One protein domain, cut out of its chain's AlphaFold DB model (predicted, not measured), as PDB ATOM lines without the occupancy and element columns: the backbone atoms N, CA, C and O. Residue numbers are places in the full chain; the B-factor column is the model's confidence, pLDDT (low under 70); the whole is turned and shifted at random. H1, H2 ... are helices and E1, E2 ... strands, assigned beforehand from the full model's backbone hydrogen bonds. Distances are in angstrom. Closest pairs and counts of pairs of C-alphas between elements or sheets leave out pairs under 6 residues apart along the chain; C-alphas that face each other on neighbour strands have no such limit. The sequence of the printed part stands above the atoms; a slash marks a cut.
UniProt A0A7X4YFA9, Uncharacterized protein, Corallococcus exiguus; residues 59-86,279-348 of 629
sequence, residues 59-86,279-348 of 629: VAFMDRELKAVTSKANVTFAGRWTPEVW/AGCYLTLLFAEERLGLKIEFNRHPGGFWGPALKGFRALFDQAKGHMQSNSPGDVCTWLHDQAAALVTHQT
ATOM      1  N   VAL A  59      -6.724 -49.565 -15.092       70.25
ATOM      2  CA  VAL A  59      -7.385 -48.255 -15.177       70.25
ATOM      3  C   VAL A  59      -8.557 -48.178 -14.198       70.25
ATOM      4  O   VAL A  59      -8.696 -47.207 -13.471       70.25
ATOM      5  N   ALA A  60      -9.340 -49.254 -14.081       75.38
ATOM      6  CA  ALA A  60     -10.467 -49.323 -13.153       75.38
ATOM      7  C   ALA A  60     -10.057 -49.202 -11.671       75.38
ATOM      8  O   ALA A  60     -10.825 -48.682 -10.860       75.38
ATOM      9  N   PHE A  61      -8.866 -49.687 -11.302       76.94
ATOM     10  CA  PHE A  61      -8.319 -49.491  -9.959       76.94
ATOM     11  C   PHE A  61      -7.949 -48.020  -9.733       76.94
ATOM     12  O   PHE A  61      -8.419 -47.421  -8.770       76.94
ATOM     13  N   MET A  62      -7.210 -47.415 -10.670       69.25
ATOM     14  CA  MET A  62      -6.862 -45.988 -10.625       69.25
ATOM     15  C   MET A  62      -8.102 -45.093 -10.542       69.25
ATOM     16  O   MET A  62      -8.122 -44.146  -9.765       69.25
ATOM     17  N   ASP A  63      -9.154 -45.415 -11.294       70.69
ATOM     18  CA  ASP A  63     -10.427 -44.690 -11.287       70.69
ATOM     19  C   ASP A  63     -11.086 -44.696  -9.916       70.69
ATOM     20  O   ASP A  63     -11.607 -43.674  -9.469       70.69
ATOM     21  N   ARG A  64     -11.068 -45.853  -9.253       77.50
ATOM     22  CA  ARG A  64     -11.633 -46.012  -7.916       77.50
ATOM     23  C   ARG A  64     -10.848 -45.203  -6.893       77.50
ATOM     24  O   ARG A  64     -11.471 -44.524  -6.084       77.50
ATOM     25  N   GLU A  65      -9.521 -45.245  -6.961       73.06
ATOM     26  CA  GLU A  65      -8.647 -44.505  -6.049       73.06
ATOM     27  C   GLU A  65      -8.758 -42.994  -6.269       73.06
ATOM     28  O   GLU A  65      -8.991 -42.249  -5.323       73.06
ATOM     29  N   LEU A  66      -8.723 -42.529  -7.520       69.00
ATOM     30  CA  LEU A  66      -8.961 -41.127  -7.867       69.00
ATOM     31  C   LEU A  66     -10.335 -40.649  -7.396       69.00
ATOM     32  O   LEU A  66     -10.462 -39.578  -6.800       69.00
ATOM     33  N   LYS A  67     -11.376 -41.455  -7.622       74.00
ATOM     34  CA  LYS A  67     -12.714 -41.153  -7.117       74.00
ATOM     35  C   LYS A  67     -12.709 -41.078  -5.589       74.00
ATOM     36  O   LYS A  67     -13.237 -40.119  -5.048       74.00
ATOM     37  N   ALA A  68     -12.061 -42.012  -4.895       74.25
ATOM     38  CA  ALA A  68     -11.958 -41.996  -3.439       74.25
ATOM     39  C   ALA A  68     -11.220 -40.753  -2.915       74.25
ATOM     40  O   ALA A  68     -11.690 -40.138  -1.962       74.25
ATOM     41  N   VAL A  69     -10.120 -40.349  -3.555       66.62
ATOM     42  CA  VAL A  69      -9.367 -39.124  -3.238       66.62
ATOM     43  C   VAL A  69     -10.253 -37.890  -3.408       66.62
ATOM     44  O   VAL A  69     -10.416 -37.113  -2.472       66.62
ATOM     45  N   THR A  70     -10.879 -37.736  -4.577       67.38
ATOM     46  CA  THR A  70     -11.749 -36.580  -4.869       67.38
ATOM     47  C   THR A  70     -12.976 -36.524  -3.958       67.38
ATOM     48  O   THR A  70     -13.340 -35.447  -3.492       67.38
ATOM     49  N   SER A  71     -13.583 -37.675  -3.642       69.94
ATOM     50  CA  SER A  71     -14.708 -37.772  -2.707       69.94
ATOM     51  C   SER A  71     -14.299 -37.454  -1.267       69.94
ATOM     52  O   SER A  71     -15.003 -36.698  -0.607       69.94
ATOM     53  N   LYS A  72     -13.164 -37.974  -0.777       66.44
ATOM     54  CA  LYS A  72     -12.661 -37.683   0.581       66.44
ATOM     55  C   LYS A  72     -12.279 -36.221   0.758       66.44
ATOM     56  O   LYS A  72     -12.515 -35.654   1.817       66.44
ATOM     57  N   ALA A  73     -11.717 -35.615  -0.282       58.81
ATOM     58  CA  ALA A  73     -11.367 -34.204  -0.283       58.81
ATOM     59  C   ALA A  73     -12.588 -33.274  -0.433       58.81
ATOM     60  O   ALA A  73     -12.433 -32.057  -0.426       58.81
ATOM     61  N   ASN A  74     -13.799 -33.828  -0.597       61.22
ATOM     62  CA  ASN A  74     -15.030 -33.090  -0.884       61.22
ATOM     63  C   ASN A  74     -14.911 -32.166  -2.121       61.22
ATOM     64  O   ASN A  74     -15.614 -31.165  -2.250       61.22
ATOM     65  N   VAL A  75     -14.013 -32.512  -3.052       56.69
ATOM     66  CA  VAL A  75     -13.748 -31.759  -4.287       56.69
ATOM     67  C   VAL A  75     -14.694 -32.278  -5.360       56.69
ATOM     68  O   VAL A  75     -14.315 -32.966  -6.305       56.69
ATOM     69  N   THR A  76     -15.980 -32.003  -5.186       48.00
ATOM     70  CA  THR A  76     -17.038 -32.448  -6.097       48.00
ATOM     71  C   THR A  76     -17.426 -31.376  -7.104       48.00
ATOM     72  O   THR A  76     -18.570 -31.350  -7.528       48.00
ATOM     73  N   PHE A  77     -16.528 -30.482  -7.535       50.78
ATOM     74  CA  PHE A  77     -16.940 -29.428  -8.468       50.78
ATOM     75  C   PHE A  77     -15.882 -29.083  -9.508       50.78
ATOM     76  O   PHE A  77     -14.761 -28.691  -9.199       50.78
ATOM     77  N   ALA A  78     -16.295 -29.210 -10.767       54.56
ATOM     78  CA  ALA A  78     -15.567 -28.745 -11.928       54.56
ATOM     79  C   ALA A  78     -15.460 -27.206 -11.878       54.56
ATOM     80  O   ALA A  78     -16.472 -26.519 -11.752       54.56
ATOM     81  N   GLY A  79     -14.242 -26.665 -11.933       56.31
ATOM     82  CA  GLY A  79     -13.989 -25.226 -12.040       56.31
ATOM     83  C   GLY A  79     -14.121 -24.424 -10.742       56.31
ATOM     84  O   GLY A  79     -14.010 -23.201 -10.788       56.31
ATOM     85  N   ARG A  80     -14.328 -25.066  -9.581       58.88
ATOM     86  CA  ARG A  80     -14.271 -24.354  -8.297       58.88
ATOM     87  C   ARG A  80     -12.831 -24.224  -7.819       58.88
ATOM     88  O   ARG A  80     -12.074 -25.195  -7.783       58.88
ATOM     89  N   TRP A  81     -12.493 -23.000  -7.450       56.97
ATOM     90  CA  TRP A  81     -11.354 -22.692  -6.604       56.97
ATOM     91  C   TRP A  81     -11.735 -23.018  -5.162       56.97
ATOM     92  O   TRP A  81     -12.915 -22.981  -4.798       56.97
ATOM     93  N   THR A  82     -10.750 -23.353  -4.343       53.38
ATOM     94  CA  THR A  82     -10.945 -23.367  -2.895       53.38
ATOM     95  C   THR A  82     -11.373 -21.981  -2.405       53.38
ATOM     96  O   THR A  82     -11.100 -20.986  -3.081       53.38
ATOM     97  N   PRO A  83     -12.058 -21.888  -1.251       51.31
ATOM     98  CA  PRO A  83     -12.425 -20.599  -0.662       51.31
ATOM     99  C   PRO A  83     -11.225 -19.658  -0.478       51.31
ATOM    100  O   PRO A  83     -11.382 -18.441  -0.525       51.31
ATOM    101  N   GLU A  84     -10.033 -20.230  -0.307       55.12
ATOM    102  CA  GLU A  84      -8.760 -19.523  -0.222       55.12
ATOM    103  C   GLU A  84      -8.082 -19.528  -1.601       55.12
ATOM    104  O   GLU A  84      -7.791 -20.589  -2.165       55.12
ATOM    105  N   VAL A  85      -7.844 -18.339  -2.159       56.62
ATOM    106  CA  VAL A  85      -7.143 -18.138  -3.435       56.62
ATOM    107  C   VAL A  85      -5.853 -17.360  -3.211       56.62
ATOM    108  O   VAL A  85      -5.824 -16.366  -2.491       56.62
ATOM    109  N   TRP A  86      -4.779 -17.808  -3.857       55.09
ATOM    110  CA  TRP A  86      -3.490 -17.124  -3.826       55.09
ATOM    111  C   TRP A  86      -3.473 -16.035  -4.895       55.09
ATOM    112  O   TRP A  86      -3.510 -16.331  -6.095       55.09
ATOM    113  N   ALA A 279      -6.122 -28.425 -11.930       85.88
ATOM    114  CA  ALA A 279      -5.465 -29.320 -10.970       85.88
ATOM    115  C   ALA A 279      -5.193 -30.730 -11.544       85.88
ATOM    116  O   ALA A 279      -4.159 -31.329 -11.257       85.88
ATOM    117  N   GLY A 280      -6.075 -31.243 -12.412       88.00
ATOM    118  CA  GLY A 280      -5.859 -32.525 -13.090       88.00
ATOM    119  C   GLY A 280      -4.717 -32.487 -14.114       88.00
ATOM    120  O   GLY A 280      -3.874 -33.387 -14.112       88.00
ATOM    121  N   CYS A 281      -4.630 -31.438 -14.941       93.81
ATOM    122  CA  CYS A 281      -3.498 -31.217 -15.850       93.81
ATOM    123  C   CYS A 281      -2.191 -31.050 -15.074       93.81
ATOM    124  O   CYS A 281      -1.205 -31.704 -15.398       93.81
ATOM    125  N   TYR A 282      -2.203 -30.254 -14.003       93.50
ATOM    126  CA  TYR A 282      -1.053 -30.046 -13.124       93.50
ATOM    127  C   TYR A 282      -0.531 -31.363 -12.539       93.50
ATOM    128  O   TYR A 282       0.653 -31.652 -12.671       93.50
ATOM    129  N   LEU A 283      -1.404 -32.202 -11.967       91.19
ATOM    130  CA  LEU A 283      -1.013 -33.518 -11.442       91.19
ATOM    131  C   LEU A 283      -0.456 -34.433 -12.538       91.19
ATOM    132  O   LEU A 283       0.456 -35.218 -12.290       91.19
ATOM    133  N   THR A 284      -0.983 -34.322 -13.758       94.44
ATOM    134  CA  THR A 284      -0.500 -35.088 -14.912       94.44
ATOM    135  C   THR A 284       0.913 -34.664 -15.318       94.44
ATOM    136  O   THR A 284       1.778 -35.517 -15.512       94.44
ATOM    137  N   LEU A 285       1.163 -33.355 -15.392       96.81
ATOM    138  CA  LEU A 285       2.479 -32.788 -15.686       96.81
ATOM    139  C   LEU A 285       3.477 -33.139 -14.570       96.81
ATOM    140  O   LEU A 285       4.545 -33.684 -14.842       96.81
ATOM    141  N   LEU A 286       3.096 -32.945 -13.305       95.56
ATOM    142  CA  LEU A 286       3.933 -33.274 -12.151       95.56
ATOM    143  C   LEU A 286       4.305 -34.762 -12.113       95.56
ATOM    144  O   LEU A 286       5.453 -35.106 -11.851       95.56
ATOM    145  N   PHE A 287       3.367 -35.654 -12.440       94.56
ATOM    146  CA  PHE A 287       3.648 -37.086 -12.532       94.56
ATOM    147  C   PHE A 287       4.692 -37.398 -13.607       94.56
ATOM    148  O   PHE A 287       5.603 -38.194 -13.377       94.56
ATOM    149  N   ALA A 288       4.583 -36.779 -14.783       95.38
ATOM    150  CA  ALA A 288       5.556 -36.986 -15.845       95.38
ATOM    151  C   ALA A 288       6.959 -36.499 -15.465       95.38
ATOM    152  O   ALA A 288       7.947 -37.170 -15.772       95.38
ATOM    153  N   GLU A 289       7.052 -35.382 -14.752       96.00
ATOM    154  CA  GLU A 289       8.323 -34.903 -14.227       96.00
ATOM    155  C   GLU A 289       8.883 -35.836 -13.144       96.00
ATOM    156  O   GLU A 289       9.954 -36.419 -13.314       96.00
ATOM    157  N   GLU A 290       8.151 -36.032 -12.047       94.06
ATOM    158  CA  GLU A 290       8.668 -36.702 -10.850       94.06
ATOM    159  C   GLU A 290       8.780 -38.220 -11.007       94.06
ATOM    160  O   GLU A 290       9.685 -38.847 -10.451       94.06
ATOM    161  N   ARG A 291       7.837 -38.843 -11.723       92.56
ATOM    162  CA  ARG A 291       7.721 -40.309 -11.795       92.56
ATOM    163  C   ARG A 291       8.224 -40.888 -13.104       92.56
ATOM    164  O   ARG A 291       8.699 -42.024 -13.100       92.56
ATOM    165  N   LEU A 292       8.148 -40.138 -14.204       92.31
ATOM    166  CA  LEU A 292       8.690 -40.580 -15.495       92.31
ATOM    167  C   LEU A 292      10.092 -40.014 -15.756       92.31
ATOM    168  O   LEU A 292      10.851 -40.593 -16.545       92.31
ATOM    169  N   GLY A 293      10.481 -38.962 -15.029       93.69
ATOM    170  CA  GLY A 293      11.778 -38.306 -15.160       93.69
ATOM    171  C   GLY A 293      11.878 -37.452 -16.419       93.69
ATOM    172  O   GLY A 293      12.981 -37.281 -16.935       93.69
ATOM    173  N   LEU A 294      10.749 -36.981 -16.961       95.69
ATOM    174  CA  LEU A 294      10.771 -36.023 -18.062       95.69
ATOM    175  C   LEU A 294      11.193 -34.652 -17.532       95.69
ATOM    176  O   LEU A 294      10.714 -34.206 -16.493       95.69
ATOM    177  N   LYS A 295      12.060 -33.950 -18.258       97.44
ATOM    178  CA  LYS A 295      12.374 -32.554 -17.946       97.44
ATOM    179  C   LYS A 295      11.347 -31.659 -18.617       97.44
ATOM    180  O   LYS A 295      11.517 -31.271 -19.769       97.44
ATOM    181  N   ILE A 296      10.279 -31.353 -17.896       97.44
ATOM    182  CA  ILE A 296       9.249 -30.439 -18.380       97.44
ATOM    183  C   ILE A 296       9.182 -29.177 -17.524       97.44
ATOM    184  O   ILE A 296       9.287 -29.222 -16.301       97.44
ATOM    185  N   GLU A 297       8.991 -28.041 -18.176       96.88
ATOM    186  CA  GLU A 297       8.801 -26.745 -17.542       96.88
ATOM    187  C   GLU A 297       7.364 -26.287 -17.794       96.88
ATOM    188  O   GLU A 297       6.939 -26.158 -18.936       96.88
ATOM    189  N   PHE A 298       6.594 -26.062 -16.734       96.25
ATOM    190  CA  PHE A 298       5.183 -25.687 -16.827       96.25
ATOM    191  C   PHE A 298       4.782 -24.799 -15.648       96.25
ATOM    192  O   PHE A 298       5.527 -24.640 -14.675       96.25
ATOM    193  N   ASN A 299       3.593 -24.198 -15.721       92.38
ATOM    194  CA  ASN A 299       3.088 -23.356 -14.642       92.38
ATOM    195  C   ASN A 299       2.797 -24.184 -13.375       92.38
ATOM    196  O   ASN A 299       1.934 -25.061 -13.377       92.38
ATOM    197  N   ARG A 300       3.499 -23.867 -12.280       90.88
ATOM    198  CA  ARG A 300       3.398 -24.570 -10.992       90.88
ATOM    199  C   ARG A 300       2.194 -24.175 -10.144       90.88
ATOM    200  O   ARG A 300       2.006 -24.733  -9.070       90.88
ATOM    201  N   HIS A 301       1.390 -23.229 -10.612       86.50
ATOM    202  CA  HIS A 301       0.198 -22.768  -9.919       86.50
ATOM    203  C   HIS A 301      -1.034 -23.402 -10.568       86.50
ATOM    204  O   HIS A 301      -1.503 -22.892 -11.589       86.50
ATOM    205  N   PRO A 302      -1.555 -24.514 -10.020       86.44
ATOM    206  CA  PRO A 302      -2.734 -25.156 -10.575       86.44
ATOM    207  C   PRO A 302      -3.954 -24.240 -10.494       86.44
ATOM    208  O   PRO A 302      -4.135 -23.476  -9.544       86.44
ATOM    209  N   GLY A 303      -4.805 -24.346 -11.507       84.19
ATOM    210  CA  GLY A 303      -6.157 -23.817 -11.496       84.19
ATOM    211  C   GLY A 303      -7.123 -24.678 -10.680       84.19
ATOM    212  O   GLY A 303      -6.730 -25.650 -10.031       84.19
ATOM    213  N   GLY A 304      -8.413 -24.353 -10.768       79.81
ATOM    214  CA  GLY A 304      -9.481 -25.148 -10.155       79.81
ATOM    215  C   GLY A 304      -9.483 -26.619 -10.597       79.81
ATOM    216  O   GLY A 304      -8.919 -26.996 -11.632       79.81
ATOM    217  N   PHE A 305     -10.129 -27.475  -9.802       73.38
ATOM    218  CA  PHE A 305     -10.213 -28.902 -10.110       73.38
ATOM    219  C   PHE A 305     -11.139 -29.168 -11.302       73.38
ATOM    220  O   PHE A 305     -12.215 -28.581 -11.415       73.38
ATOM    221  N   TRP A 306     -10.744 -30.087 -12.187       67.88
ATOM    222  CA  TRP A 306     -11.557 -30.493 -13.333       67.88
ATOM    223  C   TRP A 306     -11.555 -32.014 -13.483       67.88
ATOM    224  O   TRP A 306     -10.599 -32.603 -13.977       67.88
ATOM    225  N   GLY A 307     -12.645 -32.662 -13.064       69.25
ATOM    226  CA  GLY A 307     -12.777 -34.124 -13.094       69.25
ATOM    227  C   GLY A 307     -12.467 -34.769 -14.457       69.25
ATOM    228  O   GLY A 307     -11.737 -35.762 -14.484       69.25
ATOM    229  N   PRO A 308     -12.938 -34.215 -15.595       78.31
ATOM    230  CA  PRO A 308     -12.613 -34.752 -16.917       78.31
ATOM    231  C   PRO A 308     -11.115 -34.823 -17.240       78.31
ATOM    232  O   PRO A 308     -10.713 -35.729 -17.968       78.31
ATOM    233  N   ALA A 309     -10.275 -33.964 -16.648       78.81
ATOM    234  CA  ALA A 309      -8.827 -33.988 -16.868       78.81
ATOM    235  C   ALA A 309      -8.183 -35.297 -16.378       78.81
ATOM    236  O   ALA A 309      -7.101 -35.671 -16.814       78.81
ATOM    237  N   LEU A 310      -8.848 -36.083 -15.529       81.19
ATOM    238  CA  LEU A 310      -8.325 -37.389 -15.122       81.19
ATOM    239  C   LEU A 310      -8.194 -38.380 -16.289       81.19
ATOM    240  O   LEU A 310      -7.417 -39.326 -16.190       81.19
ATOM    241  N   LYS A 311      -8.907 -38.180 -17.404       87.19
ATOM    242  CA  LYS A 311      -8.780 -39.043 -18.588       87.19
ATOM    243  C   LYS A 311      -7.386 -38.967 -19.213       87.19
ATOM    244  O   LYS A 311      -6.814 -40.013 -19.511       87.19
ATOM    245  N   GLY A 312      -6.811 -37.769 -19.338       88.88
ATOM    246  CA  GLY A 312      -5.440 -37.610 -19.830       88.88
ATOM    247  C   GLY A 312      -4.409 -38.236 -18.891       88.88
ATOM    248  O   GLY A 312      -3.492 -38.911 -19.356       88.88
ATOM    249  N   PHE A 313      -4.612 -38.127 -17.572       89.94
ATOM    250  CA  PHE A 313      -3.773 -38.818 -16.585       89.94
ATOM    251  C   PHE A 313      -3.792 -40.341 -16.779       89.94
ATOM    252  O   PHE A 313      -2.742 -40.983 -16.774       89.94
ATOM    253  N   ARG A 314      -4.977 -40.933 -16.986       88.06
ATOM    254  CA  ARG A 314      -5.115 -42.378 -17.244       88.06
ATOM    255  C   ARG A 314      -4.369 -42.789 -18.506       88.06
ATOM    256  O   ARG A 314      -3.609 -43.750 -18.461       88.06
ATOM    257  N   ALA A 315      -4.550 -42.042 -19.595       91.12
ATOM    258  CA  ALA A 315      -3.864 -42.302 -20.857       91.12
ATOM    259  C   ALA A 315      -2.335 -42.246 -20.692       91.12
ATOM    260  O   ALA A 315      -1.627 -43.120 -21.195       91.12
ATOM    261  N   LEU A 316      -1.833 -41.266 -19.932       91.75
ATOM    262  CA  LEU A 316      -0.410 -41.134 -19.626       91.75
ATOM    263  C   LEU A 316       0.094 -42.333 -18.818       91.75
ATOM    264  O   LEU A 316       1.107 -42.934 -19.170       91.75
ATOM    265  N   PHE A 317      -0.619 -42.702 -17.753       90.19
ATOM    266  CA  PHE A 317      -0.262 -43.835 -16.904       90.19
ATOM    267  C   PHE A 317      -0.240 -45.151 -17.690       90.19
ATOM    268  O   PHE A 317       0.709 -45.926 -17.579       90.19
ATOM    269  N   ASP A 318      -1.253 -45.392 -18.521       89.81
ATOM    270  CA  ASP A 318      -1.330 -46.595 -19.346       89.81
ATOM    271  C   ASP A 318      -0.169 -46.719 -20.322       89.81
ATOM    272  O   ASP A 318       0.329 -47.824 -20.539       89.81
ATOM    273  N   GLN A 319       0.277 -45.600 -20.883       88.31
ATOM    274  CA  GLN A 319       1.439 -45.573 -21.752       88.31
ATOM    275  C   GLN A 319       2.745 -45.756 -20.964       88.31
ATOM    276  O   GLN A 319       3.659 -46.447 -21.407       88.31
ATOM    277  N   ALA A 320       2.836 -45.156 -19.780       87.19
ATOM    278  CA  ALA A 320       4.050 -45.147 -18.984       87.19
ATOM    279  C   ALA A 320       4.296 -46.437 -18.190       87.19
ATOM    280  O   ALA A 320       5.443 -46.712 -17.836       87.19
ATOM    281  N   LYS A 321       3.265 -47.248 -17.912       85.44
ATOM    282  CA  LYS A 321       3.370 -48.416 -17.015       85.44
ATOM    283  C   LYS A 321       4.456 -49.425 -17.406       85.44
ATOM    284  O   LYS A 321       5.008 -50.074 -16.527       85.44
ATOM    285  N   GLY A 322       4.792 -49.540 -18.695       82.25
ATOM    286  CA  GLY A 322       5.889 -50.397 -19.168       82.25
ATOM    287  C   GLY A 322       7.290 -49.869 -18.828       82.25
ATOM    288  O   GLY A 322       8.236 -50.644 -18.743       82.25
ATOM    289  N   HIS A 323       7.423 -48.562 -18.595       79.00
ATOM    290  CA  HIS A 323       8.688 -47.885 -18.299       79.00
ATOM    291  C   HIS A 323       8.932 -47.680 -16.797       79.00
ATOM    292  O   HIS A 323      10.031 -47.295 -16.394       79.00
ATOM    293  N   MET A 324       7.929 -47.930 -15.953       80.56
ATOM    294  CA  MET A 324       8.027 -47.774 -14.502       80.56
ATOM    295  C   MET A 324       8.654 -49.034 -13.889       80.56
ATOM    296  O   MET A 324       7.954 -49.958 -13.491       80.56
ATOM    297  N   GLN A 325       9.989 -49.080 -13.829       64.44
ATOM    298  CA  GLN A 325      10.749 -50.264 -13.394       64.44
ATOM    299  C   GLN A 325      10.563 -50.644 -11.909       64.44
ATOM    300  O   GLN A 325      10.889 -51.767 -11.535       64.44
ATOM    301  N   SER A 326      10.031 -49.754 -11.061       63.38
ATOM    302  CA  SER A 326       9.993 -49.955  -9.600       63.38
ATOM    303  C   SER A 326       8.685 -49.579  -8.905       63.38
ATOM    304  O   SER A 326       8.558 -49.821  -7.710       63.38
ATOM    305  N   ASN A 327       7.727 -48.971  -9.606       62.94
ATOM    306  CA  ASN A 327       6.551 -48.408  -8.947       62.94
ATOM    307  C   ASN A 327       5.419 -49.420  -9.003       62.94
ATOM    308  O   ASN A 327       4.816 -49.660 -10.053       62.94
ATOM    309  N   SER A 328       5.133 -50.031  -7.858       69.12
ATOM    310  CA  SER A 328       3.915 -50.801  -7.715       69.12
ATOM    311  C   SER A 328       2.705 -49.874  -7.938       69.12
ATOM    312  O   SER A 328       2.792 -48.663  -7.726       69.12
ATOM    313  N   PRO A 329       1.547 -50.405  -8.357       67.81
ATOM    314  CA  PRO A 329       0.331 -49.603  -8.533       67.81
ATOM    315  C   PRO A 329      -0.044 -48.838  -7.265       67.81
ATOM    316  O   PRO A 329      -0.529 -47.713  -7.338       67.81
ATOM    317  N   GLY A 330       0.220 -49.458  -6.109       74.75
ATOM    318  CA  GLY A 330       0.048 -48.837  -4.803       74.75
ATOM    319  C   GLY A 330       0.868 -47.560  -4.677       74.75
ATOM    320  O   GLY A 330       0.319 -46.552  -4.265       74.75
ATOM    321  N   ASP A 331       2.121 -47.555  -5.135       83.06
ATOM    322  CA  ASP A 331       3.003 -46.387  -5.023       83.06
ATOM    323  C   ASP A 331       2.497 -45.199  -5.847       83.06
ATOM    324  O   ASP A 331       2.595 -44.051  -5.416       83.06
ATOM    325  N   VAL A 332       1.916 -45.462  -7.023       82.50
ATOM    326  CA  VAL A 332       1.332 -44.407  -7.865       82.50
ATOM    327  C   VAL A 332       0.039 -43.872  -7.264       82.50
ATOM    328  O   VAL A 332      -0.155 -42.659  -7.249       82.50
ATOM    329  N   CYS A 333      -0.823 -44.740  -6.735       78.62
ATOM    330  CA  CYS A 333      -2.036 -44.311  -6.045       78.62
ATOM    331  C   CYS A 333      -1.728 -43.525  -4.774       78.62
ATOM    332  O   CYS A 333      -2.328 -42.477  -4.567       78.62
ATOM    333  N   THR A 334      -0.780 -43.991  -3.960       83.12
ATOM    334  CA  THR A 334      -0.318 -43.280  -2.765       83.12
ATOM    335  C   THR A 334       0.251 -41.923  -3.146       83.12
ATOM    336  O   THR A 334      -0.204 -40.921  -2.619       83.12
ATOM    337  N   TRP A 335       1.141 -41.856  -4.141       88.69
ATOM    338  CA  TRP A 335       1.662 -40.574  -4.618       88.69
ATOM    339  C   TRP A 335       0.555 -39.638  -5.100       88.69
ATOM    340  O   TRP A 335       0.542 -38.468  -4.745       88.69
ATOM    341  N   LEU A 336      -0.390 -40.142  -5.890       83.75
ATOM    342  CA  LEU A 336      -1.480 -39.333  -6.421       83.75
ATOM    343  C   LEU A 336      -2.407 -38.842  -5.308       83.75
ATOM    344  O   LEU A 336      -2.847 -37.698  -5.348       83.75
ATOM    345  N   HIS A 337      -2.674 -39.689  -4.313       80.38
ATOM    346  CA  HIS A 337      -3.408 -39.326  -3.108       80.38
ATOM    347  C   HIS A 337      -2.665 -38.240  -2.332       80.38
ATOM    348  O   HIS A 337      -3.277 -37.238  -1.986       80.38
ATOM    349  N   ASP A 338      -1.363 -38.398  -2.101       84.94
ATOM    350  CA  ASP A 338      -0.544 -37.440  -1.357       84.94
ATOM    351  C   ASP A 338      -0.468 -36.093  -2.076       84.94
ATOM    352  O   ASP A 338      -0.661 -35.058  -1.448       84.94
ATOM    353  N   GLN A 339      -0.272 -36.089  -3.397       86.81
ATOM    354  CA  GLN A 339      -0.240 -34.861  -4.191       86.81
ATOM    355  C   GLN A 339      -1.610 -34.185  -4.259       86.81
ATOM    356  O   GLN A 339      -1.710 -32.972  -4.104       86.81
ATOM    357  N   ALA A 340      -2.689 -34.944  -4.450       79.81
ATOM    358  CA  ALA A 340      -4.036 -34.384  -4.440       79.81
ATOM    359  C   ALA A 340      -4.424 -33.860  -3.048       79.81
ATOM    360  O   ALA A 340      -4.999 -32.780  -2.941       79.81
ATOM    361  N   ALA A 341      -4.073 -34.583  -1.982       76.62
ATOM    362  CA  ALA A 341      -4.266 -34.138  -0.609       76.62
ATOM    363  C   ALA A 341      -3.435 -32.887  -0.320       76.62
ATOM    364  O   ALA A 341      -3.961 -31.957   0.275       76.62
ATOM    365  N   ALA A 342      -2.184 -32.818  -0.780       78.50
ATOM    366  CA  ALA A 342      -1.340 -31.635  -0.673       78.50
ATOM    367  C   ALA A 342      -1.944 -30.445  -1.422       78.50
ATOM    368  O   ALA A 342      -1.988 -29.360  -0.862       78.50
ATOM    369  N   LEU A 343      -2.482 -30.636  -2.629       74.50
ATOM    370  CA  LEU A 343      -3.189 -29.574  -3.348       74.50
ATOM    371  C   LEU A 343      -4.390 -29.060  -2.561       74.50
ATOM    372  O   LEU A 343      -4.549 -27.856  -2.429       74.50
ATOM    373  N   VAL A 344      -5.188 -29.958  -1.985       66.69
ATOM    374  CA  VAL A 344      -6.359 -29.594  -1.175       66.69
ATOM    375  C   VAL A 344      -5.942 -28.930   0.144       66.69
ATOM    376  O   VAL A 344      -6.556 -27.948   0.551       66.69
ATOM    377  N   THR A 345      -4.882 -29.427   0.787       61.94
ATOM    378  CA  THR A 345      -4.391 -28.975   2.103       61.94
ATOM    379  C   THR A 345      -3.636 -27.650   2.011       61.94
ATOM    380  O   THR A 345      -3.884 -26.746   2.796       61.94
ATOM    381  N   HIS A 346      -2.753 -27.480   1.023       54.31
ATOM    382  CA  HIS A 346      -2.079 -26.201   0.757       54.31
ATOM    383  C   HIS A 346      -3.046 -25.128   0.252       54.31
ATOM    384  O   HIS A 346      -2.777 -23.939   0.393       54.31
ATOM    385  N   GLN A 347      -4.186 -25.539  -0.299       50.19
ATOM    386  CA  GLN A 347      -5.303 -24.650  -0.591       50.19
ATOM    387  C   GLN A 347      -6.244 -24.408   0.612       50.19
ATOM    388  O   GLN A 347      -7.205 -23.661   0.467       50.19
ATOM    389  N   THR A 348      -5.999 -25.030   1.773       36.09
ATOM    390  CA  THR A 348      -6.750 -24.833   3.036       36.09
ATOM    391  C   THR A 348      -5.868 -24.391   4.213       36.09
ATOM    392  O   THR A 348      -6.320 -24.362   5.356       36.09
TER     393      THR A 348
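This is residues 59 to 86 and 279 to 348 of the 629 residues of an uncharacterized protein of Corallococcus exiguus (UniProt A0A7X4YFA9). Four helices are grouped as two side-by-side pairs, H1 with H4 and H2 with H3, and the two pairs cross each other steeply where H2 meets H4 and where the beginning of H1 meets H3. A short strand, E1, lies on the outside of this group, where the chain folds back beside the last part of H2, and the loop stretch of residues 73 to 86 runs from the end of H1 to one end of the whole, with the link from H3 to H4 at the other end. The printed part has 98 residues, with four named helices and one named strand in the order H1, H2, E1, H3, H4; E1 pairs with no named strand, and the class is mostly helix. The whole is compact, with a radius of gyration of the C-alphas of 13.1 A, and spans 40 by 30 by 20 A along its three main axes.

The longest helix is H4, residues 329 to 346. With residues 333 to 341 alone it touches H1, residues 59 to 72, at a shallow tilt of 26 degrees, the same way, and their closest C-alphas are those of Val 69 and His 337, 6.0 A apart. With residues 336 to 343 alone H4 touches H2, residues 279 to 290, and H2 touches H4 with residues 279 to 283 alone. Here the closest C-alphas are those of Leu 283 and Gln 339, 7.4 A apart, and the helices run opposite ways at a steep tilt of 54 degrees. H2 touches H3, residues 307 to 320, with residues 280 to 284 alone; the closest C-alphas are those of Gly 280 and Ala 309, 5.0 A apart, at a shallow tilt of 20 degrees, the same way. H3 and H1 only just touch, with 3 pairs of C-alphas within 8 A, through residues 314 to 318 of H3 and 59 to 62 of H1. Their closest C-alphas, those of Val 59 and Arg 314, are 6.6 A apart, and they run opposite ways at a steep tilt of 39 degrees. The helix packing is part aligned, part crossed: of these four touching pairs two are at a shallow tilt. H1 and H2 are apart, and so are H3 and H4. Strand E1, residues 295 to 298, comes closest to H2 at the C-alphas of Glu 289 and Lys 295, 6.0 A apart, and is apart from H1, H3 and H4. In H1, H2 and H4 every O i to N i+4 pair is within hydrogen-bond range; in H3 7 of 10 are.

H4 is 25.3 A from first to last C-alpha and ends with C-alpha 346 at (-2.079, -26.201, 0.757). H1 is 19.7 A long and begins with C-alpha 59 at (-7.385, -48.255, -15.177). H3 is 21.0 A long, from Gly 307 to Ala 320. H2 is 15.9 A long, beginning with C-alpha 279 at (-5.465, -29.320, -10.970), and E1 is 10.0 A long.

The two C-alphas farthest apart are those of Pro 83 and Gln 325, at 39.7 A. Residues 87 to 278 are cut out, and C-alphas 86 and 279 are 14.3 A apart across the cut. Of the links that are printed whole, H2 to E1 is tight, while E1 to H3 and H3 to H4 are short. The mean pLDDT of the printed part is 77.3; the 32 residues under 70 are 62, 66, 69 to 86, 306 to 307, 325 to 329 and 344 to 348.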